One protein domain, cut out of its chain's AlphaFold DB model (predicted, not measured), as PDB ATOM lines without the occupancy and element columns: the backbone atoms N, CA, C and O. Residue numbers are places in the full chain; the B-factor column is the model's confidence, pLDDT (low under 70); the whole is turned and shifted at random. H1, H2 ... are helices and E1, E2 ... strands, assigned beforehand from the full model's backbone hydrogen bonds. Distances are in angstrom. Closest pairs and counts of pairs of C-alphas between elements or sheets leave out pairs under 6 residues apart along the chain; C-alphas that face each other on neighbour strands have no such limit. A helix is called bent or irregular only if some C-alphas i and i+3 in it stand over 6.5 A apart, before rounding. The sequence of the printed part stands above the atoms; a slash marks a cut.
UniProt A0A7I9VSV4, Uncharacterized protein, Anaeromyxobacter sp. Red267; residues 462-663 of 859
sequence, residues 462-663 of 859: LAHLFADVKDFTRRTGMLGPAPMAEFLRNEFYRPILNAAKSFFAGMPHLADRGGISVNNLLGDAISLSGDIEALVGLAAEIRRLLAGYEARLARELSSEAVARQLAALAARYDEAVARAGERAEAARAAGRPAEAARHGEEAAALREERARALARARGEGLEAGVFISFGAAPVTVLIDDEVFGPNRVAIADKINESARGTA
ATOM      1  N   LEU A 462      88.886   9.079  18.296       89.31
ATOM      2  CA  LEU A 462      89.696   9.409  17.131       89.31
ATOM      3  C   LEU A 462      89.267  10.763  16.573       89.31
ATOM      4  O   LEU A 462      88.121  11.198  16.731       89.31
ATOM      5  N   ALA A 463      90.193  11.406  15.875       92.50
ATOM      6  CA  ALA A 463      89.871  12.521  15.010       92.50
ATOM      7  C   ALA A 463      89.273  12.008  13.692       92.50
ATOM      8  O   ALA A 463      89.591  10.909  13.229       92.50
ATOM      9  N   HIS A 464      88.404  12.815  13.092       95.06
ATOM     10  CA  HIS A 464      87.719  12.556  11.828       95.06
ATOM     11  C   HIS A 464      87.877  13.783  10.943       95.06
ATOM     12  O   HIS A 464      87.424  14.866  11.310       95.06
ATOM     13  N   LEU A 465      88.523  13.609   9.796       95.81
ATOM     14  CA  LEU A 465      88.770  14.647   8.806       95.81
ATOM     15  C   LEU A 465      87.890  14.396   7.586       95.81
ATOM     16  O   LEU A 465      87.875  13.294   7.031       95.81
ATOM     17  N   PHE A 466      87.204  15.440   7.136       95.69
ATOM     18  CA  PHE A 466      86.512  15.460   5.855       95.69
ATOM     19  C   PHE A 466      87.096  16.577   4.996       95.69
ATOM     20  O   PHE A 466      87.249  17.704   5.469       95.69
ATOM     21  N   ALA A 467      87.450  16.262   3.754       93.75
ATOM     22  CA  ALA A 467      87.917  17.237   2.777       93.75
ATOM     23  C   ALA A 467      87.043  17.166   1.527       93.75
ATOM     24  O   ALA A 467      86.808  16.080   1.003       93.75
ATOM     25  N   ASP A 468      86.574  18.324   1.072       90.12
ATOM     26  CA  ASP A 468      85.545  18.457   0.040       90.12
ATOM     27  C   ASP A 468      85.874  19.603  -0.929       90.12
ATOM     28  O   ASP A 468      86.151  20.739  -0.513       90.12
ATOM     29  N   VAL A 469      85.820  19.311  -2.229       82.44
ATOM     30  CA  VAL A 469      86.085  20.261  -3.315       82.44
ATOM     31  C   VAL A 469      84.785  20.585  -4.050       82.44
ATOM     32  O   VAL A 469      84.386  19.890  -4.974       82.44
ATOM     33  N   LYS A 470      84.159  21.712  -3.706       71.12
ATOM     34  CA  LYS A 470      83.013  22.285  -4.433       71.12
ATOM     35  C   LYS A 470      83.436  23.402  -5.389       71.12
ATOM     36  O   LYS A 470      84.579  23.854  -5.382       71.12
ATOM     37  N   ASP A 471      82.507  23.833  -6.240       56.62
ATOM     38  CA  ASP A 471      82.666  24.904  -7.244       56.62
ATOM     39  C   ASP A 471      83.709  24.659  -8.352       56.62
ATOM     40  O   ASP A 471      83.817  25.452  -9.289       56.62
ATOM     41  N   PHE A 472      84.362  23.491  -8.366       53.97
ATOM     42  CA  PHE A 472      85.214  23.041  -9.471       53.97
ATOM     43  C   PHE A 472      84.451  22.906 -10.811       53.97
ATOM     44  O   PHE A 472      85.047  22.905 -11.887       53.97
ATOM     45  N   THR A 473      83.117  22.875 -10.770       47.62
ATOM     46  CA  THR A 473      82.202  22.613 -11.891       47.62
ATOM     47  C   THR A 473      82.120  23.698 -12.969       47.62
ATOM     48  O   THR A 473      81.549  23.438 -14.029       47.62
ATOM     49  N   ARG A 474      82.687  24.900 -12.794       51.09
ATOM     50  CA  ARG A 474      82.411  26.006 -13.741       51.09
ATOM     51  C   ARG A 474      83.274  26.015 -15.011       51.09
ATOM     52  O   ARG A 474      82.838  26.589 -16.006       51.09
ATOM     53  N   ARG A 475      84.424  25.325 -15.033       44.16
ATOM     54  CA  ARG A 475      85.235  25.105 -16.257       44.16
ATOM     55  C   ARG A 475      85.256  23.639 -16.707       44.16
ATOM     56  O   ARG A 475      85.188  23.374 -17.904       44.16
ATOM     57  N   THR A 476      85.255  22.680 -15.780       47.03
ATOM     58  CA  THR A 476      85.170  21.238 -16.094       47.03
ATOM     59  C   THR A 476      83.757  20.760 -16.421       47.03
ATOM     60  O   THR A 476      83.617  19.777 -17.144       47.03
ATOM     61  N   GLY A 477      82.708  21.500 -16.040       47.53
ATOM     62  CA  GLY A 477      81.358  21.294 -16.581       47.53
ATOM     63  C   GLY A 477      81.291  21.432 -18.110       47.53
ATOM     64  O   GLY A 477      80.409  20.854 -18.735       47.53
ATOM     65  N   MET A 478      82.258  22.128 -18.728       46.62
ATOM     66  CA  MET A 478      82.425  22.185 -20.188       46.62
ATOM     67  C   MET A 478      83.312  21.053 -20.751       46.62
ATOM     68  O   MET A 478      83.287  20.822 -21.955       46.62
ATOM     69  N   LEU A 479      84.091  20.357 -19.910       49.38
ATOM     70  CA  LEU A 479      85.040  19.296 -20.298       49.38
ATOM     71  C   LEU A 479      84.451  17.875 -20.174       49.38
ATOM     72  O   LEU A 479      85.007  16.931 -20.728       49.38
ATOM     73  N   GLY A 480      83.307  17.716 -19.503       56.88
ATOM     74  CA  GLY A 480      82.623  16.431 -19.339       56.88
ATOM     75  C   GLY A 480      83.170  15.567 -18.185       56.88
ATOM     76  O   GLY A 480      84.135  15.940 -17.516       56.88
ATOM     77  N   PRO A 481      82.546  14.407 -17.910       68.25
ATOM     78  CA  PRO A 481      82.823  13.599 -16.715       68.25
ATOM     79  C   PRO A 481      84.194  12.899 -16.712       68.25
ATOM     80  O   PRO A 481      84.748  12.656 -15.644       68.25
ATOM     81  N   ALA A 482      84.776  12.589 -17.876       70.44
ATOM     82  CA  ALA A 482      86.054  11.870 -17.943       70.44
ATOM     83  C   ALA A 482      87.266  12.726 -17.498       70.44
ATOM     84  O   ALA A 482      88.001  12.277 -16.617       70.44
ATOM     85  N   PRO A 483      87.452  13.973 -17.982       70.06
ATOM     86  CA  PRO A 483      88.511  14.855 -17.474       70.06
ATOM     87  C   PRO A 483      88.360  15.196 -15.988       70.06
ATOM     88  O   PRO A 483      89.353  15.351 -15.281       70.06
ATOM     89  N   MET A 484      87.118  15.272 -15.496       72.75
ATOM     90  CA  MET A 484      86.825  15.445 -14.072       72.75
ATOM     91  C   MET A 484      87.366  14.275 -13.238       72.75
ATOM     92  O   MET A 484      88.050  14.492 -12.240       72.75
ATOM     93  N   ALA A 485      87.095  13.039 -13.657       76.50
ATOM     94  CA  ALA A 485      87.574  11.850 -12.958       76.50
ATOM     95  C   ALA A 485      89.111  11.765 -12.945       76.50
ATOM     96  O   ALA A 485      89.708  11.410 -11.928       76.50
ATOM     97  N   GLU A 486      89.762  12.125 -14.053       79.19
ATOM     98  CA  GLU A 486      91.224  12.141 -14.141       79.19
ATOM     99  C   GLU A 486      91.848  13.217 -13.243       79.19
ATOM    100  O   GLU A 486      92.832  12.943 -12.548       79.19
ATOM    101  N   PHE A 487      91.236  14.402 -13.178       77.56
ATOM    102  CA  PHE A 487      91.618  15.448 -12.233       77.56
ATOM    103  C   PHE A 487      91.476  14.978 -10.782       77.56
ATOM    104  O   PHE A 487      92.454  15.009 -10.034       77.56
ATOM    105  N   LEU A 488      90.292  14.497 -10.388       83.44
ATOM    106  CA  LEU A 488      90.038  14.037  -9.021       83.44
ATOM    107  C   LEU A 488      91.040  12.955  -8.622       83.44
ATOM    108  O   LEU A 488      91.581  12.978  -7.520       83.44
ATOM    109  N   ARG A 489      91.365  12.041  -9.538       84.81
ATOM    110  CA  ARG A 489      92.386  11.019  -9.313       84.81
ATOM    111  C   ARG A 489      93.778  11.618  -9.098       84.81
ATOM    112  O   ARG A 489      94.442  11.242  -8.132       84.81
ATOM    113  N   ASN A 490      94.247  12.475 -10.003       85.00
ATOM    114  CA  ASN A 490      95.654  12.884 -10.062       85.00
ATOM    115  C   ASN A 490      95.996  14.058  -9.139       85.00
ATOM    116  O   ASN A 490      97.106  14.096  -8.612       85.00
ATOM    117  N   GLU A 491      95.057  14.977  -8.932       82.56
ATOM    118  CA  GLU A 491      95.295  16.264  -8.270       82.56
ATOM    119  C   GLU A 491      94.606  16.370  -6.901       82.56
ATOM    120  O   GLU A 491      95.049  17.148  -6.062       82.56
ATOM    121  N   PHE A 492      93.574  15.557  -6.634       86.06
ATOM    122  CA  PHE A 492      92.881  15.540  -5.340       86.06
ATOM    123  C   PHE A 492      93.167  14.262  -4.539       86.06
ATOM    124  O   PHE A 492      93.897  14.292  -3.552       86.06
ATOM    125  N   TYR A 493      92.675  13.104  -4.980       89.88
ATOM    126  CA  TYR A 493      92.765  11.858  -4.219       89.88
ATOM    127  C   TYR A 493      94.198  11.359  -4.037       89.88
ATOM    128  O   TYR A 493      94.633  11.122  -2.912       89.88
ATOM    129  N   ARG A 494      94.962  11.180  -5.121       90.88
ATOM    130  CA  ARG A 494      96.297  10.565  -5.034       90.88
ATOM    131  C   ARG A 494      97.287  11.381  -4.186       90.88
ATOM    132  O   ARG A 494      97.977  10.754  -3.378       90.88
ATOM    133  N   PRO A 495      97.365  12.721  -4.299       90.69
ATOM    134  CA  PRO A 495      98.228  13.525  -3.437       90.69
ATOM    135  C   PRO A 495      97.844  13.430  -1.956       90.69
ATOM    136  O   PRO A 495      98.719  13.191  -1.126       90.69
ATOM    137  N   ILE A 496      96.548  13.514  -1.631       91.44
ATOM    138  CA  ILE A 496      96.063  13.413  -0.245       91.44
ATOM    139  C   ILE A 496      96.353  12.027   0.335       91.44
ATOM    140  O   ILE A 496      96.840  11.917   1.457       91.44
ATOM    141  N   LEU A 497      96.127  10.960  -0.434       91.31
ATOM    142  CA  LEU A 497      96.441   9.595  -0.009       91.31
ATOM    143  C   LEU A 497      97.944   9.392   0.217       91.31
ATOM    144  O   LEU A 497      98.337   8.693   1.149       91.31
ATOM    145  N   ASN A 498      98.798   9.995  -0.612       90.56
ATOM    146  CA  ASN A 498     100.245   9.940  -0.422       90.56
ATOM    147  C   ASN A 498     100.693  10.717   0.824       90.56
ATOM    148  O   ASN A 498     101.556  10.228   1.546       90.56
ATOM    149  N   ALA A 499     100.082  11.873   1.103       89.81
ATOM    150  CA  ALA A 499     100.318  12.616   2.338       89.81
ATOM    151  C   ALA A 499      99.831  11.834   3.569       89.81
ATOM    152  O   ALA A 499     100.562  11.691   4.538       89.81
ATOM    153  N   ALA A 500      98.639  11.236   3.525       88.88
ATOM    154  CA  ALA A 500      98.122  10.427   4.630       88.88
ATOM    155  C   ALA A 500      99.030   9.223   4.950       88.88
ATOM    156  O   ALA A 500      99.223   8.887   6.118       88.88
ATOM    157  N   LYS A 501      99.649   8.609   3.929       85.69
ATOM    158  CA  LYS A 501     100.597   7.495   4.107       85.69
ATOM    159  C   LYS A 501     101.823   7.859   4.939       85.69
ATOM    160  O   LYS A 501     102.311   6.984   5.643       85.69
ATOM    161  N   SER A 502     102.324   9.097   4.893       82.25
ATOM    162  CA  SER A 502     103.494   9.472   5.708       82.25
ATOM    163  C   SER A 502     103.196   9.495   7.206       82.25
ATOM    164  O   SER A 502     104.122   9.475   8.008       82.25
ATOM    165  N   PHE A 503     101.914   9.516   7.578       77.56
ATOM    166  CA  PHE A 503     101.451   9.425   8.958       77.56
ATOM    167  C   PHE A 503     100.977   8.019   9.337       77.56
ATOM    168  O   PHE A 503     100.588   7.807  10.479       77.56
ATOM    169  N   PHE A 504     100.968   7.061   8.407       68.06
ATOM    170  CA  PHE A 504     100.545   5.694   8.689       68.06
ATOM    171  C   PHE A 504     101.654   4.945   9.439       68.06
ATOM    172  O   PHE A 504     102.725   4.698   8.887       68.06
ATOM    173  N   ALA A 505     101.386   4.578  10.692       60.88
ATOM    174  CA  ALA A 505     102.304   3.838  11.561       60.88
ATOM    175  C   ALA A 505     101.755   2.458  11.982       60.88
ATOM    176  O   ALA A 505     102.430   1.713  12.690       60.88
ATOM    177  N   GLY A 506     100.533   2.113  11.566       55.91
ATOM    178  CA  GLY A 506      99.851   0.878  11.940       55.91
ATOM    179  C   GLY A 506     100.416  -0.361  11.240       55.91
ATOM    180  O   GLY A 506     100.856  -0.313  10.092       55.91
ATOM    181  N   MET A 507     100.354  -1.507  11.920       49.69
ATOM    182  CA  MET A 507     100.553  -2.812  11.286       49.69
ATOM    183  C   MET A 507      99.188  -3.365  10.843       49.69
ATOM    184  O   MET A 507      98.295  -3.446  11.684       49.69
ATOM    185  N   PRO A 508      99.004  -3.814   9.584       43.12
ATOM    186  CA  PRO A 508      97.707  -4.282   9.065       43.12
ATOM    187  C   PRO A 508      97.059  -5.437   9.849       43.12
ATOM    188  O   PRO A 508      95.876  -5.709   9.679       43.12
ATOM    189  N   HIS A 509      97.840  -6.140  10.671       39.47
ATOM    190  CA  HIS A 509      97.438  -7.348  11.397       39.47
ATOM    191  C   HIS A 509      97.159  -7.102  12.891       39.47
ATOM    192  O   HIS A 509      96.810  -8.039  13.604       39.47
ATOM    193  N   LEU A 510      97.335  -5.868  13.378       38.75
ATOM    194  CA  LEU A 510      97.062  -5.478  14.761       38.75
ATOM    195  C   LEU A 510      95.859  -4.528  14.798       38.75
ATOM    196  O   LEU A 510      95.694  -3.683  13.923       38.75
ATOM    197  N   ALA A 511      95.043  -4.622  15.851       41.41
ATOM    198  CA  ALA A 511      93.933  -3.694  16.102       41.41
ATOM    199  C   ALA A 511      94.397  -2.236  16.339       41.41
ATOM    200  O   ALA A 511      93.576  -1.321  16.427       41.41
ATOM    201  N   ASP A 512      95.712  -2.005  16.439       46.59
ATOM    202  CA  ASP A 512      96.305  -0.682  16.570       46.59
ATOM    203  C   ASP A 512      96.484  -0.019  15.197       46.59
ATOM    204  O   ASP A 512      97.455  -0.250  14.474       46.59
ATOM    205  N   ARG A 513      95.515   0.830  14.840       53.59
ATOM    206  CA  ARG A 513      95.451   1.578  13.572       53.59
ATOM    207  C   ARG A 513      96.459   2.734  13.462       53.59
ATOM    208  O   ARG A 513      96.230   3.602  12.628       53.59
ATOM    209  N   GLY A 514      97.503   2.780  14.299       58.00
ATOM    210  CA  GLY A 514      98.406   3.925  14.489       58.00
ATOM    211  C   GLY A 514      98.564   4.823  13.252       58.00
ATOM    212  O   GLY A 514      98.929   4.353  12.173       58.00
ATOM    213  N   GLY A 515      98.263   6.116  13.393       74.75
ATOM    214  CA  GLY A 515      98.286   7.061  12.276       74.75
ATOM    215  C   GLY A 515      96.915   7.386  11.681       74.75
ATOM    216  O   GLY A 515      95.954   7.607  12.417       74.75
ATOM    217  N   ILE A 516      96.842   7.464  10.345       86.00
ATOM    218  CA  ILE A 516      95.663   7.905   9.576       86.00
ATOM    219  C   ILE A 516      95.108   6.755   8.721       86.00
ATOM    220  O   ILE A 516      95.835   6.138   7.945       86.00
ATOM    221  N   SER A 517      93.800   6.512   8.801       85.00
ATOM    222  CA  SER A 517      93.055   5.555   7.976       85.00
ATOM    223  C   SER A 517      92.063   6.280   7.067       85.00
ATOM    224  O   SER A 517      91.422   7.247   7.471       85.00
ATOM    225  N   VAL A 518      91.913   5.800   5.833       87.81
ATOM    226  CA  VAL A 518      90.913   6.309   4.882       87.81
ATOM    227  C   VAL A 518      89.589   5.613   5.158       87.81
ATOM    228  O   VAL A 518      89.536   4.390   5.104       87.81
ATOM    229  N   ASN A 519      88.528   6.366   5.423       85.19
ATOM    230  CA  ASN A 519      87.195   5.814   5.653       85.19
ATOM    231  C   ASN A 519      86.452   5.592   4.338       85.19
ATOM    232  O   ASN A 519      85.878   4.527   4.131       85.19
ATOM    233  N   ASN A 520      86.435   6.615   3.475       84.69
ATOM    234  CA  ASN A 520      85.662   6.592   2.238       84.69
ATOM    235  C   ASN A 520      86.184   7.600   1.196       84.69
ATOM    236  O   ASN A 520      86.733   8.647   1.555       84.69
ATOM    237  N   LEU A 521      85.959   7.293  -0.086       86.50
ATOM    238  CA  LEU A 521      86.153   8.180  -1.237       86.50
ATOM    239  C   LEU A 521      84.772   8.459  -1.847       86.50
ATOM    240  O   LEU A 521      84.109   7.548  -2.332       86.50
ATOM    241  N   LEU A 522      84.320   9.708  -1.783       81.75
ATOM    242  CA  LEU A 522      82.930  10.100  -2.017       81.75
ATOM    243  C   LEU A 522      82.844  11.154  -3.118       81.75
ATOM    244  O   LEU A 522      82.816  12.336  -2.808       81.75
ATOM    245  N   GLY A 523      82.787  10.752  -4.389       81.75
ATOM    246  CA  GLY A 523      82.611  11.694  -5.505       81.75
ATOM    247  C   GLY A 523      83.747  12.722  -5.620       81.75
ATOM    248  O   GLY A 523      84.745  12.450  -6.276       81.75
ATOM    249  N   ASP A 524      83.568  13.891  -5.005       84.00
ATOM    250  CA  ASP A 524      84.487  15.034  -4.898       84.00
ATOM    251  C   ASP A 524      85.049  15.256  -3.475       84.00
ATOM    252  O   ASP A 524      85.716  16.257  -3.205       84.00
ATOM    253  N   ALA A 525      84.838  14.295  -2.571       90.31
ATOM    254  CA  ALA A 525      85.268  14.357  -1.181       90.31
ATOM    255  C   ALA A 525      86.027  13.103  -0.716       90.31
ATOM    256  O   ALA A 525      85.919  12.015  -1.293       90.31
ATOM    257  N   ILE A 526      86.798  13.254   0.362       92.31
ATOM    258  CA  ILE A 526      87.513  12.181   1.063       92.31
ATOM    259  C   ILE A 526      87.280  12.285   2.573       92.31
ATOM    260  O   ILE A 526      87.348  13.371   3.150       92.31
ATOM    261  N   SER A 527      87.036  11.140   3.218       93.50
ATOM    262  CA  SER A 527      86.936  11.029   4.675       93.50
ATOM    263  C   SER A 527      88.074  10.178   5.231       93.50
ATOM    264  O   SER A 527      88.344   9.087   4.719       93.50
ATOM    265  N   LEU A 528      88.717  10.658   6.295       93.38
ATOM    266  CA  LEU A 528      89.783   9.969   7.019       93.38
ATOM    267  C   LEU A 528      89.529  10.013   8.532       93.38
ATOM    268  O   LEU A 528      88.910  10.949   9.032       93.38
ATOM    269  N   SER A 529      90.050   9.037   9.272       91.31
ATOM    270  CA  SER A 529      90.080   9.051  10.740       91.31
ATOM    271  C   SER A 529      91.449   8.638  11.257       91.31
ATOM    272  O   SER A 529      92.160   7.882  10.597       91.31
ATOM    273  N   GLY A 530      91.819   9.091  12.451       89.69
ATOM    274  CA  GLY A 530      93.121   8.761  13.016       89.69
ATOM    275  C   GLY A 530      93.485   9.567  14.248       89.69
ATOM    276  O   GLY A 530      92.620  10.122  14.928       89.69
ATOM    277  N   ASP A 531      94.786   9.615  14.512       89.38
ATOM    278  CA  ASP A 531      95.371  10.482  15.529       89.38
ATOM    279  C   ASP A 531      95.098  11.972  15.231       89.38
ATOM    280  O   ASP A 531      95.128  12.411  14.076       89.38
ATOM    281  N   ILE A 532      94.801  12.749  16.278       92.25
ATOM    282  CA  ILE A 532      94.410  14.156  16.140       92.25
ATOM    283  C   ILE A 532      95.572  15.039  15.676       92.25
ATOM    284  O   ILE A 532      95.363  15.904  14.824       92.25
ATOM    285  N   GLU A 533      96.794  14.812  16.167       91.62
ATOM    286  CA  GLU A 533      97.972  15.572  15.738       91.62
ATOM    287  C   GLU A 533      98.285  15.277  14.267       91.62
ATOM    288  O   GLU A 533      98.472  16.202  13.469       91.62
ATOM    289  N   ALA A 534      98.239  14.001  13.882       91.44
ATOM    290  CA  ALA A 534      98.429  13.581  12.499       91.44
ATOM    291  C   ALA A 534      97.383  14.194  11.547       91.44
ATOM    292  O   ALA A 534      97.739  14.662  10.464       91.44
ATOM    293  N   LEU A 535      96.100  14.237  11.936       94.38
ATOM    294  CA  LEU A 535      95.044  14.820  11.098       94.38
ATOM    295  C   LEU A 535      95.127  16.348  10.989       94.38
ATOM    296  O   LEU A 535      94.850  16.877   9.912       94.38
ATOM    297  N   VAL A 536      95.546  17.064  12.038       94.25
ATOM    298  CA  VAL A 536      95.822  18.512  11.944       94.25
ATOM    299  C   VAL A 536      96.985  18.775  10.982       94.25
ATOM    300  O   VAL A 536      96.880  19.647  10.115       94.25
ATOM    301  N   GLY A 537      98.050  17.968  11.055       92.06
ATOM    302  CA  GLY A 537      99.160  18.015  10.098       92.06
ATOM    303  C   GLY A 537      98.717  17.727   8.659       92.06
ATOM    304  O   GLY A 537      99.074  18.462   7.737       92.06
ATOM    305  N   LEU A 538      97.875  16.706   8.461       93.75
ATOM    306  CA  LEU A 538      97.313  16.386   7.150       93.75
ATOM    307  C   LEU A 538      96.430  17.522   6.613       93.75
ATOM    308  O   LEU A 538      96.521  17.833   5.430       93.75
ATOM    309  N   ALA A 539      95.610  18.174   7.440       94.06
ATOM    310  CA  ALA A 539      94.784  19.299   6.996       94.06
ATOM    311  C   ALA A 539      95.623  20.478   6.478       94.06
ATOM    312  O   ALA A 539      95.283  21.068   5.449       94.06
ATOM    313  N   ALA A 540      96.740  20.791   7.143       91.06
ATOM    314  CA  ALA A 540      97.689  21.794   6.659       91.06
ATOM    315  C   ALA A 540      98.315  21.383   5.311       91.06
ATOM    316  O   ALA A 540      98.387  22.190   4.382       91.06
ATOM    317  N   GLU A 541      98.698  20.112   5.165       91.00
ATOM    318  CA  GLU A 541      99.273  19.584   3.925       91.00
ATOM    319  C   GLU A 541      98.262  19.575   2.766       91.00
ATOM    320  O   GLU A 541      98.601  20.001   1.662       91.00
ATOM    321  N   ILE A 542      97.005  19.180   3.009       90.81
ATOM    322  CA  ILE A 542      95.916  19.238   2.019       90.81
ATOM    323  C   ILE A 542      95.777  20.665   1.483       90.81
ATOM    324  O   ILE A 542      95.738  20.874   0.271       90.81
ATOM    325  N   ARG A 543      95.770  21.665   2.368       87.25
ATOM    326  CA  ARG A 543      95.699  23.070   1.954       87.25
ATOM    327  C   ARG A 543      96.886  23.497   1.104       87.25
ATOM    328  O   ARG A 543      96.692  24.170   0.095       87.25
ATOM    329  N   ARG A 544      98.101  23.091   1.477       87.00
ATOM    330  CA  ARG A 544      99.317  23.391   0.713       87.00
ATOM    331  C   ARG A 544      99.274  22.778  -0.688       87.00
ATOM    332  O   ARG A 544      99.628  23.449  -1.657       87.00
ATOM    333  N   LEU A 545      98.810  21.532  -0.802       87.38
ATOM    334  CA  LEU A 545      98.633  20.838  -2.082       87.38
ATOM    335  C   LEU A 545      97.654  21.592  -2.993       87.38
ATOM    336  O   LEU A 545      97.960  21.840  -4.159       87.38
ATOM    337  N   LEU A 546      96.515  22.015  -2.444       80.88
ATOM    338  CA  LEU A 546      95.478  22.729  -3.190       80.88
ATOM    339  C   LEU A 546      95.909  24.139  -3.602       80.88
ATOM    340  O   LEU A 546      95.728  24.507  -4.760       80.88
ATOM    341  N   ALA A 547      96.552  24.895  -2.710       79.50
ATOM    342  CA  ALA A 547      97.102  26.211  -3.035       79.50
ATOM    343  C   ALA A 547      98.202  26.116  -4.110       79.50
ATOM    344  O   ALA A 547      98.272  26.935  -5.030       79.50
ATOM    345  N   GLY A 548      99.052  25.084  -4.039       79.94
ATOM    346  CA  GLY A 548     100.057  24.803  -5.063       79.94
ATOM    347  C   GLY A 548      99.437  24.476  -6.425       79.94
ATOM    348  O   GLY A 548      99.933  24.937  -7.460       79.94
ATOM    349  N   TYR A 549      98.335  23.723  -6.429       76.81
ATOM    350  CA  TYR A 549      97.554  23.461  -7.634       76.81
ATOM    351  C   TYR A 549      96.916  24.739  -8.191       76.81
ATOM    352  O   TYR A 549      97.084  25.026  -9.374       76.81
ATOM    353  N   GLU A 550      96.262  25.547  -7.357       73.62
ATOM    354  CA  GLU A 550      95.653  26.817  -7.765       73.62
ATOM    355  C   GLU A 550      96.688  27.758  -8.402       73.62
ATOM    356  O   GLU A 550      96.466  28.298  -9.488       73.62
ATOM    357  N   ALA A 551      97.879  27.872  -7.807       74.19
ATOM    358  CA  ALA A 551      98.975  28.670  -8.353       74.19
ATOM    359  C   ALA A 551      99.522  28.133  -9.690       74.19
ATOM    360  O   ALA A 551     100.072  28.894 -10.492       74.19
ATOM    361  N   ARG A 552      99.440  26.821  -9.941       73.50
ATOM    362  CA  ARG A 552      99.784  26.221 -11.242       73.50
ATOM    363  C   ARG A 552      98.689  26.505 -12.269       73.50
ATOM    364  O   ARG A 552      99.009  26.982 -13.355       73.50
ATOM    365  N   LEU A 553      97.423  26.336 -11.895       67.19
ATOM    366  CA  LEU A 553      96.279  26.643 -12.751       67.19
ATOM    367  C   LEU A 553      96.269  28.121 -13.170       67.19
ATOM    368  O   LEU A 553      96.078  28.428 -14.342       67.19
ATOM    369  N   ALA A 554      96.556  29.040 -12.243       64.50
ATOM    370  CA  ALA A 554      96.678  30.472 -12.524       64.50
ATOM    371  C   ALA A 554      97.792  30.791 -13.544       64.50
ATOM    372  O   ALA A 554      97.635  31.687 -14.374       64.50
ATOM    373  N   ARG A 555      98.899  30.035 -13.522       68.12
ATOM    374  CA  ARG A 555     100.001  30.156 -14.496       68.12
ATOM    375  C   ARG A 555      99.648  29.587 -15.870       68.12
ATOM    376  O   ARG A 555     100.109  30.108 -16.876       68.12
ATOM    377  N   GLU A 556      98.822  28.551 -15.937       63.06
ATOM    378  CA  GLU A 556      98.313  28.017 -17.210       63.06
ATOM    379  C   GLU A 556      97.211  28.920 -17.806       63.06
ATOM    380  O   GLU A 556      97.118  29.105 -19.025       63.06
ATOM    381  N   LEU A 557      96.409  29.554 -16.940       50.88
ATOM    382  CA  LEU A 557      95.376  30.544 -17.271       50.88
ATOM    383  C   LEU A 557      95.936  31.851 -17.848       50.88
ATOM    384  O   LEU A 557      95.240  32.508 -18.621       50.88
ATOM    385  N   SER A 558      97.175  32.224 -17.520       51.59
ATOM    386  CA  SER A 558      97.842  33.400 -18.096       51.59
ATOM    387  C   SER A 558      98.384  33.172 -19.516       51.59
ATOM    388  O   SER A 558      99.001  34.068 -20.091       51.59
ATOM    389  N   SER A 559      98.123  32.006 -20.121       57.53
ATOM    390  CA  SER A 559      98.430  31.749 -21.529       57.53
ATOM    391  C   SER A 559      97.644  32.681 -22.465       57.53
ATOM    392  O   SER A 559      96.448  32.933 -22.287       57.53
ATOM    393  N   GLU A 560      98.302  33.170 -23.523       57.12
ATOM    394  CA  GLU A 560      97.708  34.078 -24.522       57.12
ATOM    395  C   GLU A 560      96.358  33.592 -25.082       57.12
ATOM    396  O   GLU A 560      95.494  34.396 -25.431       57.12
ATOM    397  N   ALA A 561      96.162  32.275 -25.186       58.41
ATOM    398  CA  ALA A 561      94.946  31.680 -25.731       58.41
ATOM    399  C   ALA A 561      93.706  31.958 -24.861       58.41
ATOM    400  O   ALA A 561      92.645  32.292 -25.393       58.41
ATOM    401  N   VAL A 562      93.843  31.884 -23.535       61.97
ATOM    402  CA  VAL A 562      92.748  32.163 -22.591       61.97
ATOM    403  C   VAL A 562      92.480  33.664 -22.503       61.97
ATOM    404  O   VAL A 562      91.321  34.080 -22.487       61.97
ATOM    405  N   ALA A 563      93.531  34.488 -22.530       65.31
ATOM    406  CA  ALA A 563      93.396  35.944 -22.576       65.31
ATOM    407  C   ALA A 563      92.598  36.405 -23.812       65.31
ATOM    408  O   ALA A 563      91.700  37.243 -23.689       65.31
ATOM    409  N   ARG A 564      92.846  35.797 -24.984       70.25
ATOM    410  CA  ARG A 564      92.073  36.051 -26.215       70.25
ATOM    411  C   ARG A 564      90.598  35.655 -26.080       70.25
ATOM    412  O   ARG A 564      89.729  36.425 -26.484       70.25
ATOM    413  N   GLN A 565      90.290  34.503 -25.479       68.88
ATOM    414  CA  GLN A 565      88.900  34.078 -25.245       68.88
ATOM    415  C   GLN A 565      88.159  34.983 -24.252       68.88
ATOM    416  O   GLN A 565      86.998  35.325 -24.482       68.88
ATOM    417  N   LEU A 566      88.821  35.405 -23.171       70.69
ATOM    418  CA  LEU A 566      88.251  36.332 -22.192       70.69
ATOM    419  C   LEU A 566      87.965  37.706 -22.800       70.69
ATOM    420  O   LEU A 566      86.908  38.279 -22.536       70.69
ATOM    421  N   ALA A 567      88.872  38.212 -23.638       77.25
ATOM    422  CA  ALA A 567      88.672  39.459 -24.369       77.25
ATOM    423  C   ALA A 567      87.491  39.363 -25.350       77.25
ATOM    424  O   ALA A 567      86.656  40.265 -25.391       77.25
ATOM    425  N   ALA A 568      87.365  38.248 -26.081       79.31
ATOM    426  CA  ALA A 568      86.242  38.016 -26.993       79.31
ATOM    427  C   ALA A 568      84.891  37.932 -26.257       79.31
ATOM    428  O   ALA A 568      83.895  38.501 -26.709       79.31
ATOM    429  N   LEU A 569      84.854  37.266 -25.099       79.19
ATOM    430  CA  LEU A 569      83.654  37.185 -24.263       79.19
ATOM    431  C   LEU A 569      83.265  38.555 -23.688       79.19
ATOM    432  O   LEU A 569      82.084  38.907 -23.709       79.19
ATOM    433  N   ALA A 570      84.242  39.334 -23.209       79.94
ATOM    434  CA  ALA A 570      84.020  40.692 -22.713       79.94
ATOM    435  C   ALA A 570      83.432  41.590 -23.809       79.94
ATOM    436  O   ALA A 570      82.392  42.207 -23.588       79.94
ATOM    437  N   ALA A 571      84.032  41.569 -25.005       84.69
ATOM    438  CA  ALA A 571      83.586  42.361 -26.148       84.69
ATOM    439  C   ALA A 571      82.134  42.051 -26.550       84.69
ATOM    440  O   ALA A 571      81.352  42.970 -26.793       84.69
ATOM    441  N   ARG A 572      81.735  40.770 -26.550       85.75
ATOM    442  CA  ARG A 572      80.358  40.358 -26.871       85.75
ATOM    443  C   ARG A 572      79.327  40.958 -25.907       85.75
ATOM    444  O   ARG A 572      78.260  41.395 -26.338       85.75
ATOM    445  N   TYR A 573      79.624  40.958 -24.608       86.56
ATOM    446  CA  TYR A 573      78.731  41.546 -23.608       86.56
ATOM    447  C   TYR A 573      78.771  43.076 -23.623       86.56
ATOM    448  O   TYR A 573      77.723  43.695 -23.458       86.56
ATOM    449  N   ASP A 574      79.933  43.687 -23.866       85.19
ATOM    450  CA  ASP A 574      80.063  45.146 -23.989       85.19
ATOM    451  C   ASP A 574      79.198  45.679 -25.141       85.19
ATOM    452  O   ASP A 574      78.464  46.655 -24.975       85.19
ATOM    453  N   GLU A 575      79.170  44.970 -26.268       86.94
ATOM    454  CA  GLU A 575      78.317  45.300 -27.410       86.94
ATOM    455  C   GLU A 575      76.813  45.118 -27.102       86.94
ATOM    456  O   GLU A 575      75.971  45.906 -27.535       86.94
ATOM    457  N   ALA A 576      76.440  44.092 -26.326       84.06
ATOM    458  CA  ALA A 576      75.055  43.880 -25.895       84.06
ATOM    459  C   ALA A 576      74.570  44.963 -24.912       84.06
ATOM    460  O   ALA A 576      73.457  45.469 -25.058       84.06
ATOM    461  N   VAL A 577      75.418  45.360 -23.956       86.94
ATOM    462  CA  VAL A 577      75.138  46.442 -22.999       86.94
ATOM    463  C   VAL A 577      75.011  47.785 -23.717       86.94
ATOM    464  O   VAL A 577      74.091  48.543 -23.410       86.94
ATOM    465  N   ALA A 578      75.889  48.070 -24.684       85.25
ATOM    466  CA  ALA A 578      75.824  49.288 -25.491       85.25
ATOM    467  C   ALA A 578      74.496  49.378 -26.260       85.25
ATOM    468  O   ALA A 578      73.781  50.368 -26.122       85.25
ATOM    469  N   ARG A 579      74.094  48.304 -26.957       86.88
ATOM    470  CA  ARG A 579      72.808  48.241 -27.674       86.88
ATOM    471  C   ARG A 579      71.597  48.441 -26.761       86.88
ATOM    472  O   ARG A 579      70.646  49.117 -27.148       86.88
ATOM    473  N   ALA A 580      71.600  47.854 -25.563       84.81
ATOM    474  CA  ALA A 580      70.523  48.060 -24.591       84.81
ATOM    475  C   ALA A 580      70.490  49.515 -24.077       84.81
ATOM    476  O   ALA A 580      69.415  50.103 -23.962       84.81
ATOM    477  N   GLY A 581      71.658  50.125 -23.849       83.88
ATOM    478  CA  GLY A 581      71.787  51.536 -23.477       83.88
ATOM    479  C   GLY A 581      71.291  52.498 -24.561       83.88
ATOM    480  O   GLY A 581      70.521  53.407 -24.265       83.88
ATOM    481  N   GLU A 582      71.651  52.259 -25.823       87.50
ATOM    482  CA  GLU A 582      71.184  53.051 -26.970       87.50
ATOM    483  C   GLU A 582      69.657  52.991 -27.127       87.50
ATOM    484  O   GLU A 582      69.016  54.018 -27.354       87.50
ATOM    485  N   ARG A 583      69.042  51.813 -26.934       87.19
ATOM    486  CA  ARG A 583      67.574  51.673 -26.928       87.19
ATOM    487  C   ARG A 583      66.926  52.445 -25.781       87.19
ATOM    488  O   ARG A 583      65.863  53.034 -25.978       87.19
ATOM    489  N   ALA A 584      67.551  52.461 -24.603       82.56
ATOM    490  CA  ALA A 584      67.057  53.222 -23.460       82.56
ATOM    491  C   ALA A 584      67.091  54.739 -23.728       82.56
ATOM    492  O   ALA A 584      66.109  55.428 -23.454       82.56
ATOM    493  N   GLU A 585      68.174  55.248 -24.321       81.31
ATOM    494  CA  GLU A 585      68.298  56.660 -24.716       81.31
ATOM    495  C   GLU A 585      67.321  57.042 -25.838       81.31
ATOM    496  O   GLU A 585      66.628  58.056 -25.743       81.31
ATOM    497  N   ALA A 586      67.162  56.198 -26.863       82.62
ATOM    498  CA  ALA A 586      66.185  56.425 -27.930       82.62
ATOM    499  C   ALA A 586      64.735  56.434 -27.407       82.62
ATOM    500  O   ALA A 586      63.910  57.236 -27.850       82.62
ATOM    501  N   ALA A 587      64.409  55.578 -26.431       81.12
ATOM    502  CA  ALA A 587      63.105  55.578 -25.771       81.12
ATOM    503  C   ALA A 587      62.879  56.838 -24.911       81.12
ATOM    504  O   ALA A 587      61.759  57.359 -24.898       81.12
ATOM    505  N   ARG A 588      63.925  57.379 -24.260       81.69
ATOM    506  CA  ARG A 588      63.863  58.682 -23.563       81.69
ATOM    507  C   ARG A 588      63.605  59.827 -24.532       81.69
ATOM    508  O   ARG A 588      62.691  60.611 -24.296       81.69
ATOM    509  N   ALA A 589      64.354  59.889 -25.633       82.31
ATOM    510  CA  ALA A 589      64.203  60.930 -26.650       82.31
ATOM    511  C   ALA A 589      62.816  60.909 -27.321       82.31
ATOM    512  O   ALA A 589      62.290  61.955 -27.687       82.31
ATOM    513  N   ALA A 590      62.195  59.730 -27.432       84.38
ATOM    514  CA  ALA A 590      60.850  59.547 -27.980       84.38
ATOM    515  C   ALA A 590      59.708  59.733 -26.954       84.38
ATOM    516  O   ALA A 590      58.555  59.466 -27.286       84.38
ATOM    517  N   GLY A 591      60.000  60.130 -25.708       78.56
ATOM    518  CA  GLY A 591      58.978  60.358 -24.679       78.56
ATOM    519  C   GLY A 591      58.296  59.088 -24.148       78.56
ATOM    520  O   GLY A 591      57.151  59.155 -23.708       78.56
ATOM    521  N   ARG A 592      58.971  57.927 -24.175       82.38
ATOM    522  CA  ARG A 592      58.445  56.621 -23.721       82.38
ATOM    523  C   ARG A 592      59.170  56.131 -22.451       82.38
ATOM    524  O   ARG A 592      60.019  55.241 -22.526       82.38
ATOM    525  N   PRO A 593      58.856  56.687 -21.263       73.12
ATOM    526  CA  PRO A 593      59.635  56.471 -20.038       73.12
ATOM    527  C   PRO A 593      59.607  55.026 -19.512       73.12
ATOM    528  O   PRO A 593      60.613  54.558 -18.984       73.12
ATOM    529  N   ALA A 594      58.505  54.291 -19.699       72.62
ATOM    530  CA  ALA A 594      58.402  52.889 -19.280       72.62
ATOM    531  C   ALA A 594      59.326  51.958 -20.094       72.62
ATOM    532  O   ALA A 594      59.953  51.057 -19.541       72.62
ATOM    533  N   GLU A 595      59.467  52.204 -21.400       77.19
ATOM    534  CA  GLU A 595      60.392  51.448 -22.253       77.19
ATOM    535  C   GLU A 595      61.856  51.801 -21.962       77.19
ATOM    536  O   GLU A 595      62.713  50.916 -21.941       77.19
ATOM    537  N   ALA A 596      62.142  53.073 -21.666       76.06
ATOM    538  CA  ALA A 596      63.470  53.510 -21.247       76.06
ATOM    539  C   ALA A 596      63.919  52.857 -19.929       76.06
ATOM    540  O   ALA A 596      65.080  52.462 -19.809       76.06
ATOM    541  N   ALA A 597      63.011  52.717 -18.956       76.38
ATOM    542  CA  ALA A 597      63.283  52.009 -17.705       76.38
ATOM    543  C   ALA A 597      63.572  50.520 -17.956       76.38
ATOM    544  O   ALA A 597      64.609  50.026 -17.518       76.38
ATOM    545  N   ARG A 598      62.738  49.838 -18.758       81.62
ATOM    546  CA  ARG A 598      62.916  48.415 -19.097       81.62
ATOM    547  C   ARG A 598      64.264  48.132 -19.767       81.62
ATOM    548  O   ARG A 598      64.946  47.182 -19.401       81.62
ATOM    549  N   HIS A 599      64.669  48.956 -20.734       81.38
ATOM    550  CA  HIS A 599      65.970  48.807 -21.399       81.38
ATOM    551  C   HIS A 599      67.151  49.213 -20.502       81.38
ATOM    552  O   HIS A 599      68.245  48.663 -20.630       81.38
ATOM    553  N   GLY A 600      66.938  50.134 -19.555       79.94
ATOM    554  CA  GLY A 600      67.913  50.461 -18.513       79.94
ATOM    555  C   GLY A 600      68.160  49.300 -17.544       79.94
ATOM    556  O   GLY A 600      69.315  48.991 -17.243       79.94
ATOM    557  N   GLU A 601      67.094  48.623 -17.115       79.25
ATOM    558  CA  GLU A 601      67.155  47.395 -16.311       79.25
ATOM    559  C   GLU A 601      67.796  46.241 -17.092       79.25
ATOM    560  O   GLU A 601      68.671  45.564 -16.560       79.25
ATOM    561  N   GLU A 602      67.461  46.072 -18.377       83.81
ATOM    562  CA  GLU A 602      68.100  45.100 -19.278       83.81
ATOM    563  C   GLU A 602      69.617  45.343 -19.377       83.81
ATOM    564  O   GLU A 602      70.412  44.413 -19.238       83.81
ATOM    565  N   ALA A 603      70.049  46.599 -19.533       79.25
ATOM    566  CA  ALA A 603      71.467  46.949 -19.551       79.25
ATOM    567  C   ALA A 603      72.156  46.697 -18.196       79.25
ATOM    568  O   ALA A 603      73.327  46.314 -18.162       79.25
ATOM    569  N   ALA A 604      71.475  46.926 -17.069       73.69
ATOM    570  CA  ALA A 604      72.000  46.616 -15.738       73.69
ATOM    571  C   ALA A 604      72.137  45.098 -15.525       73.69
ATOM    572  O   ALA A 604      73.209  44.639 -15.130       73.69
ATOM    573  N   ALA A 605      71.112  44.327 -15.895       71.88
ATOM    574  CA  ALA A 605      71.123  42.869 -15.857       71.88
ATOM    575  C   ALA A 605      72.244  42.289 -16.733       71.88
ATOM    576  O   ALA A 605      72.990  41.429 -16.277       71.88
ATOM    577  N   LEU A 606      72.451  42.818 -17.945       80.56
ATOM    578  CA  LEU A 606      73.541  42.402 -18.835       80.56
ATOM    579  C   LEU A 606      74.934  42.740 -18.280       80.56
ATOM    580  O   LEU A 606      75.876  41.984 -18.513       80.56
ATOM    581  N   ARG A 607      75.097  43.842 -17.532       76.75
ATOM    582  CA  ARG A 607      76.367  44.157 -16.844       76.75
ATOM    583  C   ARG A 607      76.647  43.179 -15.711       76.75
ATOM    584  O   ARG A 607      77.788  42.751 -15.541       76.75
ATOM    585  N   GLU A 608      75.618  42.811 -14.960       66.50
ATOM    586  CA  GLU A 608      75.731  41.811 -13.905       66.50
ATOM    587  C   GLU A 608      76.003  40.419 -14.495       66.50
ATOM    588  O   GLU A 608      76.888  39.698 -14.038       66.50
ATOM    589  N   GLU A 609      75.325  40.069 -15.587       71.62
ATOM    590  CA  GLU A 609      75.539  38.824 -16.317       71.62
ATOM    591  C   GLU A 609      76.938  38.763 -16.938       71.62
ATOM    592  O   GLU A 609      77.583  37.719 -16.858       71.62
ATOM    593  N   ARG A 610      77.452  39.880 -17.469       77.81
ATOM    594  CA  ARG A 610      78.841  40.034 -17.923       77.81
ATOM    595  C   ARG A 610      79.822  39.805 -16.787       77.81
ATOM    596  O   ARG A 610      80.782  39.061 -16.967       77.81
ATOM    597  N   ALA A 611      79.606  40.438 -15.634       64.88
ATOM    598  CA  ALA A 611      80.465  40.257 -14.469       64.88
ATOM    599  C   ALA A 611      80.499  38.779 -14.056       64.88
ATOM    600  O   ALA A 611      81.579  38.206 -13.931       64.88
ATOM    601  N   ARG A 612      79.331  38.126 -13.991       58.88
ATOM    602  CA  ARG A 612      79.216  36.687 -13.721       58.88
ATOM    603  C   ARG A 612      79.857  35.834 -14.825       58.88
ATOM    604  O   ARG A 612      80.506  34.846 -14.519       58.88
ATOM    605  N   ALA A 613      79.712  36.182 -16.104       62.25
ATOM    606  CA  ALA A 613      80.275  35.441 -17.238       62.25
ATOM    607  C   ALA A 613      81.801  35.535 -17.302       62.25
ATOM    608  O   ALA A 613      82.470  34.535 -17.557       62.25
ATOM    609  N   LEU A 614      82.352  36.716 -17.032       64.81
ATOM    610  CA  LEU A 614      83.791  36.935 -16.954       64.81
ATOM    611  C   LEU A 614      84.384  36.288 -15.706       64.81
ATOM    612  O   LEU A 614      85.442  35.682 -15.816       64.81
ATOM    613  N   ALA A 615      83.700  36.339 -14.562       52.84
ATOM    614  CA  ALA A 615      84.065  35.578 -13.367       52.84
ATOM    615  C   ALA A 615      84.091  34.062 -13.648       52.84
ATOM    616  O   ALA A 615      85.097  33.397 -13.401       52.84
ATOM    617  N   ARG A 616      83.039  33.530 -14.294       54.88
ATOM    618  CA  ARG A 616      82.963  32.127 -14.748       54.88
ATOM    619  C   ARG A 616      84.122  31.746 -15.673       54.88
ATOM    620  O   ARG A 616      84.705  30.682 -15.512       54.88
ATOM    621  N   ALA A 617      84.459  32.601 -16.637       55.34
ATOM    622  CA  ALA A 617      85.494  32.312 -17.626       55.34
ATOM    623  C   ALA A 617      86.928  32.506 -17.094       55.34
ATOM    624  O   ALA A 617      87.848  31.845 -17.579       55.34
ATOM    625  N   ARG A 618      87.118  33.396 -16.109       54.91
ATOM    626  CA  ARG A 618      88.398  33.618 -15.413       54.91
ATOM    627  C   ARG A 618      88.740  32.491 -14.441       54.91
ATOM    628  O   ARG A 618      89.909  32.354 -14.107       54.91
ATOM    629  N   GLY A 619      87.752  31.681 -14.055       49.19
ATOM    630  CA  GLY A 619      87.925  30.613 -13.080       49.19
ATOM    631  C   GLY A 619      88.176  31.197 -11.698       49.19
ATOM    632  O   GLY A 619      89.307  31.182 -11.226       49.19
ATOM    633  N   GLU A 620      87.135  31.740 -11.061       49.72
ATOM    634  CA  GLU A 620      87.178  31.937  -9.605       49.72
ATOM    635  C   GLU A 620      87.572  30.603  -8.937       49.72
ATOM    636  O   GLU A 620      87.123  29.542  -9.380       49.72
ATOM    637  N   GLY A 621      88.518  30.690  -7.996       55.56
ATOM    638  CA  GLY A 621      89.521  29.669  -7.673       55.56
ATOM    639  C   GLY A 621      89.006  28.306  -7.213       55.56
ATOM    640  O   GLY A 621      87.849  28.123  -6.842       55.56
ATOM    641  N   LEU A 622      89.910  27.321  -7.246       60.28
ATOM    642  CA  LEU A 622      89.670  26.008  -6.655       60.28
ATOM    643  C   LEU A 622      89.608  26.165  -5.134       60.28
ATOM    644  O   LEU A 622      90.631  26.136  -4.459       60.28
ATOM    645  N   GLU A 623      88.408  26.295  -4.590       70.94
ATOM    646  CA  GLU A 623      88.226  26.270  -3.147       70.94
ATOM    647  C   GLU A 623      88.027  24.821  -2.692       70.94
ATOM    648  O   GLU A 623      87.243  24.077  -3.286       70.94
ATOM    649  N   ALA A 624      88.716  24.408  -1.627       77.00
ATOM    650  CA  ALA A 624      88.426  23.171  -0.905       77.00
ATOM    651  C   ALA A 624      88.243  23.474   0.578       77.00
ATOM    652  O   ALA A 624      89.001  24.252   1.153       77.00
ATOM    653  N   GLY A 625      87.244  22.839   1.185       89.75
ATOM    654  CA  GLY A 625      87.011  22.915   2.618       89.75
ATOM    655  C   GLY A 625      87.549  21.658   3.280       89.75
ATOM    656  O   GLY A 625      87.259  20.552   2.827       89.75
ATOM    657  N   VAL A 626      88.311  21.824   4.353       95.25
ATOM    658  CA  VAL A 626      88.717  20.744   5.254       95.25
ATOM    659  C   VAL A 626      88.087  21.003   6.613       95.25
ATOM    660  O   VAL A 626      88.113  22.133   7.104       95.25
ATOM    661  N   PHE A 627      87.521  19.972   7.231       97.19
ATOM    662  CA  PHE A 627      87.007  20.064   8.589       97.19
ATOM    663  C   PHE A 627      87.412  18.854   9.428       97.19
ATOM    664  O   PHE A 627      87.282  17.717   8.971       97.19
ATOM    665  N   ILE A 628      87.868  19.096  10.658       97.88
ATOM    666  CA  ILE A 628      88.215  18.054  11.631       97.88
ATOM    667  C   ILE A 628      87.237  18.082  12.808       97.88
ATOM    668  O   ILE A 628      86.969  19.122  13.399       97.88
ATOM    669  N   SER A 629      86.744  16.915  13.191       96.88
ATOM    670  CA  SER A 629      85.970  16.713  14.418       96.88
ATOM    671  C   SER A 629      86.590  15.585  15.246       96.88
ATOM    672  O   SER A 629      87.416  14.827  14.735       96.88
ATOM    673  N   PHE A 630      86.234  15.464  16.524       94.00
ATOM    674  CA  PHE A 630      86.838  14.481  17.428       94.00
ATOM    675  C   PHE A 630      85.781  13.770  18.272       94.00
ATOM    676  O   PHE A 630      84.875  14.410  18.803       94.00
ATOM    677  N   GLY A 631      85.871  12.442  18.382       90.81
ATOM    678  CA  GLY A 631      84.927  11.639  19.165       90.81
ATOM    679  C   GLY A 631      85.082  10.139  18.924       90.81
ATOM    680  O   GLY A 631      86.175   9.674  18.626       90.81
ATOM    681  N   ALA A 632      84.005   9.365  19.071       84.81
ATOM    682  CA  ALA A 632      84.057   7.904  18.969       84.81
ATOM    683  C   ALA A 632      84.691   7.413  17.650       84.81
ATOM    684  O   ALA A 632      84.469   7.997  16.586       84.81
ATOM    685  N   ALA A 633      85.476   6.334  17.723       81.25
ATOM    686  CA  ALA A 633      86.028   5.671  16.544       81.25
ATOM    687  C   ALA A 633      84.905   5.154  15.623       81.25
ATOM    688  O   ALA A 633      83.857   4.733  16.120       81.25
ATOM    689  N   PRO A 634      85.108   5.149  14.293       79.94
ATOM    690  CA  PRO A 634      84.076   4.702  13.376       79.94
ATOM    691  C   PRO A 634      83.870   3.190  13.444       79.94
ATOM    692  O   PRO A 634      84.827   2.411  13.452       79.94
ATOM    693  N   VAL A 635      82.605   2.773  13.428       77.88
ATOM    694  CA  VAL A 635      82.233   1.368  13.254       77.88
ATOM    695  C   VAL A 635      82.386   1.034  11.779       77.88
ATOM    696  O   VAL A 635      81.810   1.711  10.931       77.88
ATOM    697  N   THR A 636      83.199   0.025  11.472       75.69
ATOM    698  CA  THR A 636      83.451  -0.389  10.091       75.69
ATOM    699  C   THR A 636      82.788  -1.727   9.797       75.69
ATOM    700  O   THR A 636      83.021  -2.696  10.516       75.69
ATOM    701  N   VAL A 637      82.001  -1.770   8.726       73.44
ATOM    702  CA  VAL A 637      81.398  -2.983   8.171       73.44
ATOM    703  C   VAL A 637      82.176  -3.387   6.925       73.44
ATOM    704  O   VAL A 637      82.483  -2.536   6.083       73.44
ATOM    705  N   LEU A 638      82.494  -4.677   6.826       75.69
ATOM    706  CA  LEU A 638      83.037  -5.290   5.622       75.69
ATOM    707  C   LEU A 638      81.916  -6.072   4.939       75.69
ATOM    708  O   LEU A 638      81.240  -6.876   5.575       75.69
ATOM    709  N   ILE A 639      81.699  -5.797   3.661       78.56
ATOM    710  CA  ILE A 639      80.711  -6.475   2.829       78.56
ATOM    711  C   ILE A 639      81.492  -7.108   1.690       78.56
ATOM    712  O   ILE A 639      81.961  -6.394   0.807       78.56
ATOM    713  N   ASP A 640      81.673  -8.420   1.737       76.56
ATOM    714  CA  ASP A 640      82.246  -9.160   0.619       76.56
ATOM    715  C   ASP A 640      81.104  -9.635  -0.278       76.56
ATOM    716  O   ASP A 640      80.201 -10.339   0.176       76.56
ATOM    717  N   ASP A 641      81.103  -9.177  -1.525       84.25
ATOM    718  CA  ASP A 641      80.076  -9.491  -2.511       84.25
ATOM    719  C   ASP A 641      80.731 -10.087  -3.758       84.25
ATOM    720  O   ASP A 641      81.735  -9.578  -4.255       84.25
ATOM    721  N   GLU A 642      80.153 -11.165  -4.289       81.06
ATOM    722  CA  GLU A 642      80.728 -11.896  -5.425       81.06
ATOM    723  C   GLU A 642      80.844 -11.045  -6.702       81.06
ATOM    724  O   GLU A 642      81.706 -11.300  -7.543       81.06
ATOM    725  N   VAL A 643      79.988 -10.030  -6.859       84.31
ATOM    726  CA  VAL A 643      79.941  -9.148  -8.032       84.31
ATOM    727  C   VAL A 643      80.690  -7.845  -7.767       84.31
ATOM    728  O   VAL A 643      81.428  -7.366  -8.631       84.31
ATOM    729  N   PHE A 644      80.497  -7.256  -6.586       77.81
ATOM    730  CA  PHE A 644      81.016  -5.929  -6.242       77.81
ATOM    731  C   PHE A 644      82.329  -5.957  -5.448       77.81
ATOM    732  O   PHE A 644      82.893  -4.895  -5.173       77.81
ATOM    733  N   GLY A 645      82.837  -7.145  -5.111       80.19
ATOM    734  CA  GLY A 645      84.065  -7.343  -4.347       80.19
ATOM    735  C   GLY A 645      83.964  -6.868  -2.889       80.19
ATOM    736  O   GLY A 645      82.864  -6.641  -2.374       80.19
ATOM    737  N   PRO A 646      85.112  -6.678  -2.209       75.69
ATOM    738  CA  PRO A 646      85.142  -6.236  -0.822       75.69
ATOM    739  C   PRO A 646      84.815  -4.743  -0.713       75.69
ATOM    740  O   PRO A 646      85.569  -3.873  -1.157       75.69
ATOM    741  N   ASN A 647      83.703  -4.443  -0.057       78.31
ATOM    742  CA  ASN A 647      83.218  -3.101   0.226       78.31
ATOM    743  C   ASN A 647      83.405  -2.775   1.710       78.31
ATOM    744  O   ASN A 647      83.109  -3.581   2.591       78.31
ATOM    745  N   ARG A 648      83.890  -1.564   1.996       79.06
ATOM    746  CA  ARG A 648      84.133  -1.074   3.359       79.06
ATOM    747  C   ARG A 648      83.244   0.127   3.635       79.06
ATOM    748  O   ARG A 648      83.294   1.110   2.900       79.06
ATOM    749  N   VAL A 649      82.472   0.069   4.716       80.75
ATOM    750  CA  VAL A 649      81.585   1.162   5.133       80.75
ATOM    751  C   VAL A 649      81.921   1.567   6.559       80.75
ATOM    752  O   VAL A 649      81.798   0.760   7.475       80.75
ATOM    753  N   ALA A 650      82.340   2.816   6.751       82.19
ATOM    754  CA  ALA A 650      82.651   3.386   8.059       82.19
ATOM    755  C   ALA A 650      81.542   4.350   8.509       82.19
ATOM    756  O   ALA A 650      81.147   5.240   7.755       82.19
ATOM    757  N   ILE A 651      81.060   4.186   9.744       82.06
ATOM    758  CA  ILE A 651      79.936   4.943  10.308       82.06
ATOM    759  C   ILE A 651      80.359   5.582  11.635       82.06
ATOM    760  O   ILE A 651      80.804   4.887  12.550       82.06
ATOM    761  N   ALA A 652      80.207   6.905  11.743       85.25
ATOM    762  CA  ALA A 652      80.358   7.667  12.984       85.25
ATOM    763  C   ALA A 652      79.627   9.013  12.898       85.25
ATOM    764  O   ALA A 652      79.660   9.669  11.855       85.25
ATOM    765  N   ASP A 653      79.083   9.495  14.017       87.44
ATOM    766  CA  ASP A 653      78.473  10.833  14.090       87.44
ATOM    767  C   ASP A 653      79.471  11.942  13.738       87.44
ATOM    768  O   ASP A 653      79.134  12.906  13.053       87.44
ATOM    769  N   LYS A 654      80.738  11.766  14.122       92.25
ATOM    770  CA  LYS A 654      81.820  12.712  13.827       92.25
ATOM    771  C   LYS A 654      82.250  12.711  12.349       92.25
ATOM    772  O   LYS A 654      82.682  13.739  11.830       92.25
ATOM    773  N   ILE A 655      82.006  11.634  11.593       90.44
ATOM    774  CA  ILE A 655      82.125  11.689  10.121       90.44
ATOM    775  C   ILE A 655      81.056  12.633   9.546       90.44
ATOM    776  O   ILE A 655      81.360  13.460   8.689       90.44
ATOM    777  N   ASN A 656      79.822  12.577  10.056       90.62
ATOM    778  CA  ASN A 656      78.747  13.472   9.611       90.62
ATOM    779  C   ASN A 656      78.991  14.931  10.025       90.62
ATOM    780  O   ASN A 656      78.703  15.845   9.253       90.62
ATOM    781  N   GLU A 657      79.516  15.156  11.230       93.31
ATOM    782  CA  GLU A 657      79.910  16.485  11.710       93.31
ATOM    783  C   GLU A 657      80.986  17.104  10.817       93.31
ATOM    784  O   GLU A 657      80.802  18.210  10.309       93.31
ATOM    785  N   SER A 658      82.069  16.364  10.553       93.62
ATOM    786  CA  SER A 658      83.146  16.837   9.680       93.62
ATOM    787  C   SER A 658      82.677  17.090   8.245       93.62
ATOM    788  O   SER A 658      83.022  18.123   7.676       93.62
ATOM    789  N   ALA A 659      81.804  16.248   7.688       92.50
ATOM    790  CA  ALA A 659      81.214  16.493   6.370       92.50
ATOM    791  C   ALA A 659      80.356  17.771   6.307       92.50
ATOM    792  O   ALA A 659      80.329  18.462   5.292       92.50
ATOM    793  N   ARG A 660      79.643  18.119   7.383       92.31
ATOM    794  CA  ARG A 660      78.842  19.358   7.440       92.31
ATOM    795  C   ARG A 660      79.704  20.590   7.662       92.31
ATOM    796  O   ARG A 660      79.383  21.658   7.150       92.31
ATOM    797  N   GLY A 661      80.816  20.434   8.367       92.62
ATOM    798  CA  GLY A 661      81.788  21.495   8.576       92.62
ATOM    799  C   GLY A 661      82.506  21.959   7.304       92.62
ATOM    800  O   GLY A 661      83.094  23.038   7.307       92.62
ATOM    801  N   THR A 662      82.436  21.215   6.194       92.81
ATOM    802  CA  THR A 662      82.916  21.665   4.871       92.81
ATOM    803  C   THR A 662      81.839  22.382   4.041       92.81
ATOM    804  O   THR A 662      82.025  22.619   2.844       92.81
ATOM    805  N   ALA A 663      80.691  22.729   4.638       90.31
ATOM    806  CA  ALA A 663      79.622  23.435   3.937       90.31
ATOM    807  C   ALA A 663      80.054  24.824   3.425       90.31
ATOM    808  O   ALA A 663      80.954  25.476   3.957       90.31
TER     809      ALA A 663
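This is residues 462 to 663 of the 859 residues of an uncharacterized protein of Anaeromyxobacter sp. Red267 (UniProt A0A7I9VSV4). A head built on a twisted four-stranded sheet, with H2b and H3 over one face and H6 over the other, bears a long arm, the helical hairpin of H4 and H5; H3 leads from the sheet to a corner with H4. A smaller arm, the hairpin of E5 and E6, starts beside E2, and residues 507 to 512 stick out as a loop. The printed part has 202 residues with six named helices and six named strands, in the order E1 H1 H2 E2 E3 H3 H4 H5 E4 E5 E6 H6, of mixed class. The larger sheet, E2 E3 E1 E4, is antiparallel; the whole is only just loose, close to extended, with a radius of gyration of the C-alphas of 24.6 A and spans of 85 by 39 by 37 A.

Start at the twisted sheet: E2, residues 516 to 522, E3, 525 to 530, E1, 462 to 468, and E4, 625 to 631. Look for N 517 and O 529, 2.8 A apart, in the hairpin E2 and E3, N 465 and O 528, 2.8 A, between E3 and E1, and N 464 and O 629, 2.8 A, between E1 and E4. H3, residues 532 to 557, is on the sheet at a height of 9.0 A; its closest C-alpha pair with E1 is Ala 463 and Ile 532, 5.0 A. H2, residues 481 to 501, was assigned as one helix by its hydrogen bonds but is bent, with C-alphas 491 and 494 6.6 A apart, into H2a, 481 to 491, and H2b, 494 to 501. H2b is on the same face as H3 and touches its residues 538 to 545 at a shallow tilt of 22 degrees, opposite ways; the closest C-alphas are Ile 496 and Ile 542, 6.3 A. On the opposite face H6, residues 653 to 661, lies over E1 and E4 at a height of 6.8 A, in three layers, helices on both faces; its closest C-alpha pair with E4 is Phe 627 and Ser 658, 5.1 A. E1, H1, residues 473 to 476, H2 and E2 make a split strand-helix-strand unit, two strands running the same way with E3 between them, its crossover right-handed. Farther out, H4, residues 560 to 589, touches H5, 593 to 618, in a helical hairpin at a shallow tilt of 7 degrees, opposite ways, closest at C-alphas Ala 584 and Ala 596, 4.2 A. In the hairpin E5, 635 to 641, and E6, 645 to 651, N 637 and O 649 are 2.8 A apart; the closest C-alphas of E2 and E6 are Asn 519 and Ala 650, 5.7 A. Every O i to N i+4 pair is within hydrogen-bond range in H2a, H2b, H3, H4, H5 and H6; H1 is too short for one.

Find C-alpha 462 at (89.696, 9.409, 17.131), where E1 begins. H3 is 37.2 A long; from C-alpha 560 at (97.708, 34.078, -24.522) H4 runs 43.0 A, and H5 is 37.0 A. H6 ends at C-alpha 661, (81.788, 21.495, 8.576).

The two C-alphas farthest apart, Leu 510 and Ala 590, are 85.8 A apart. The printed part has no cut, and the link H2 to E2, residues 502 to 515, is long. Mean pLDDT of the printed part is 77.5; 47 residues are under 70, among them 471 to 481, 504 to 514, 553 to 563 and 611 to 622.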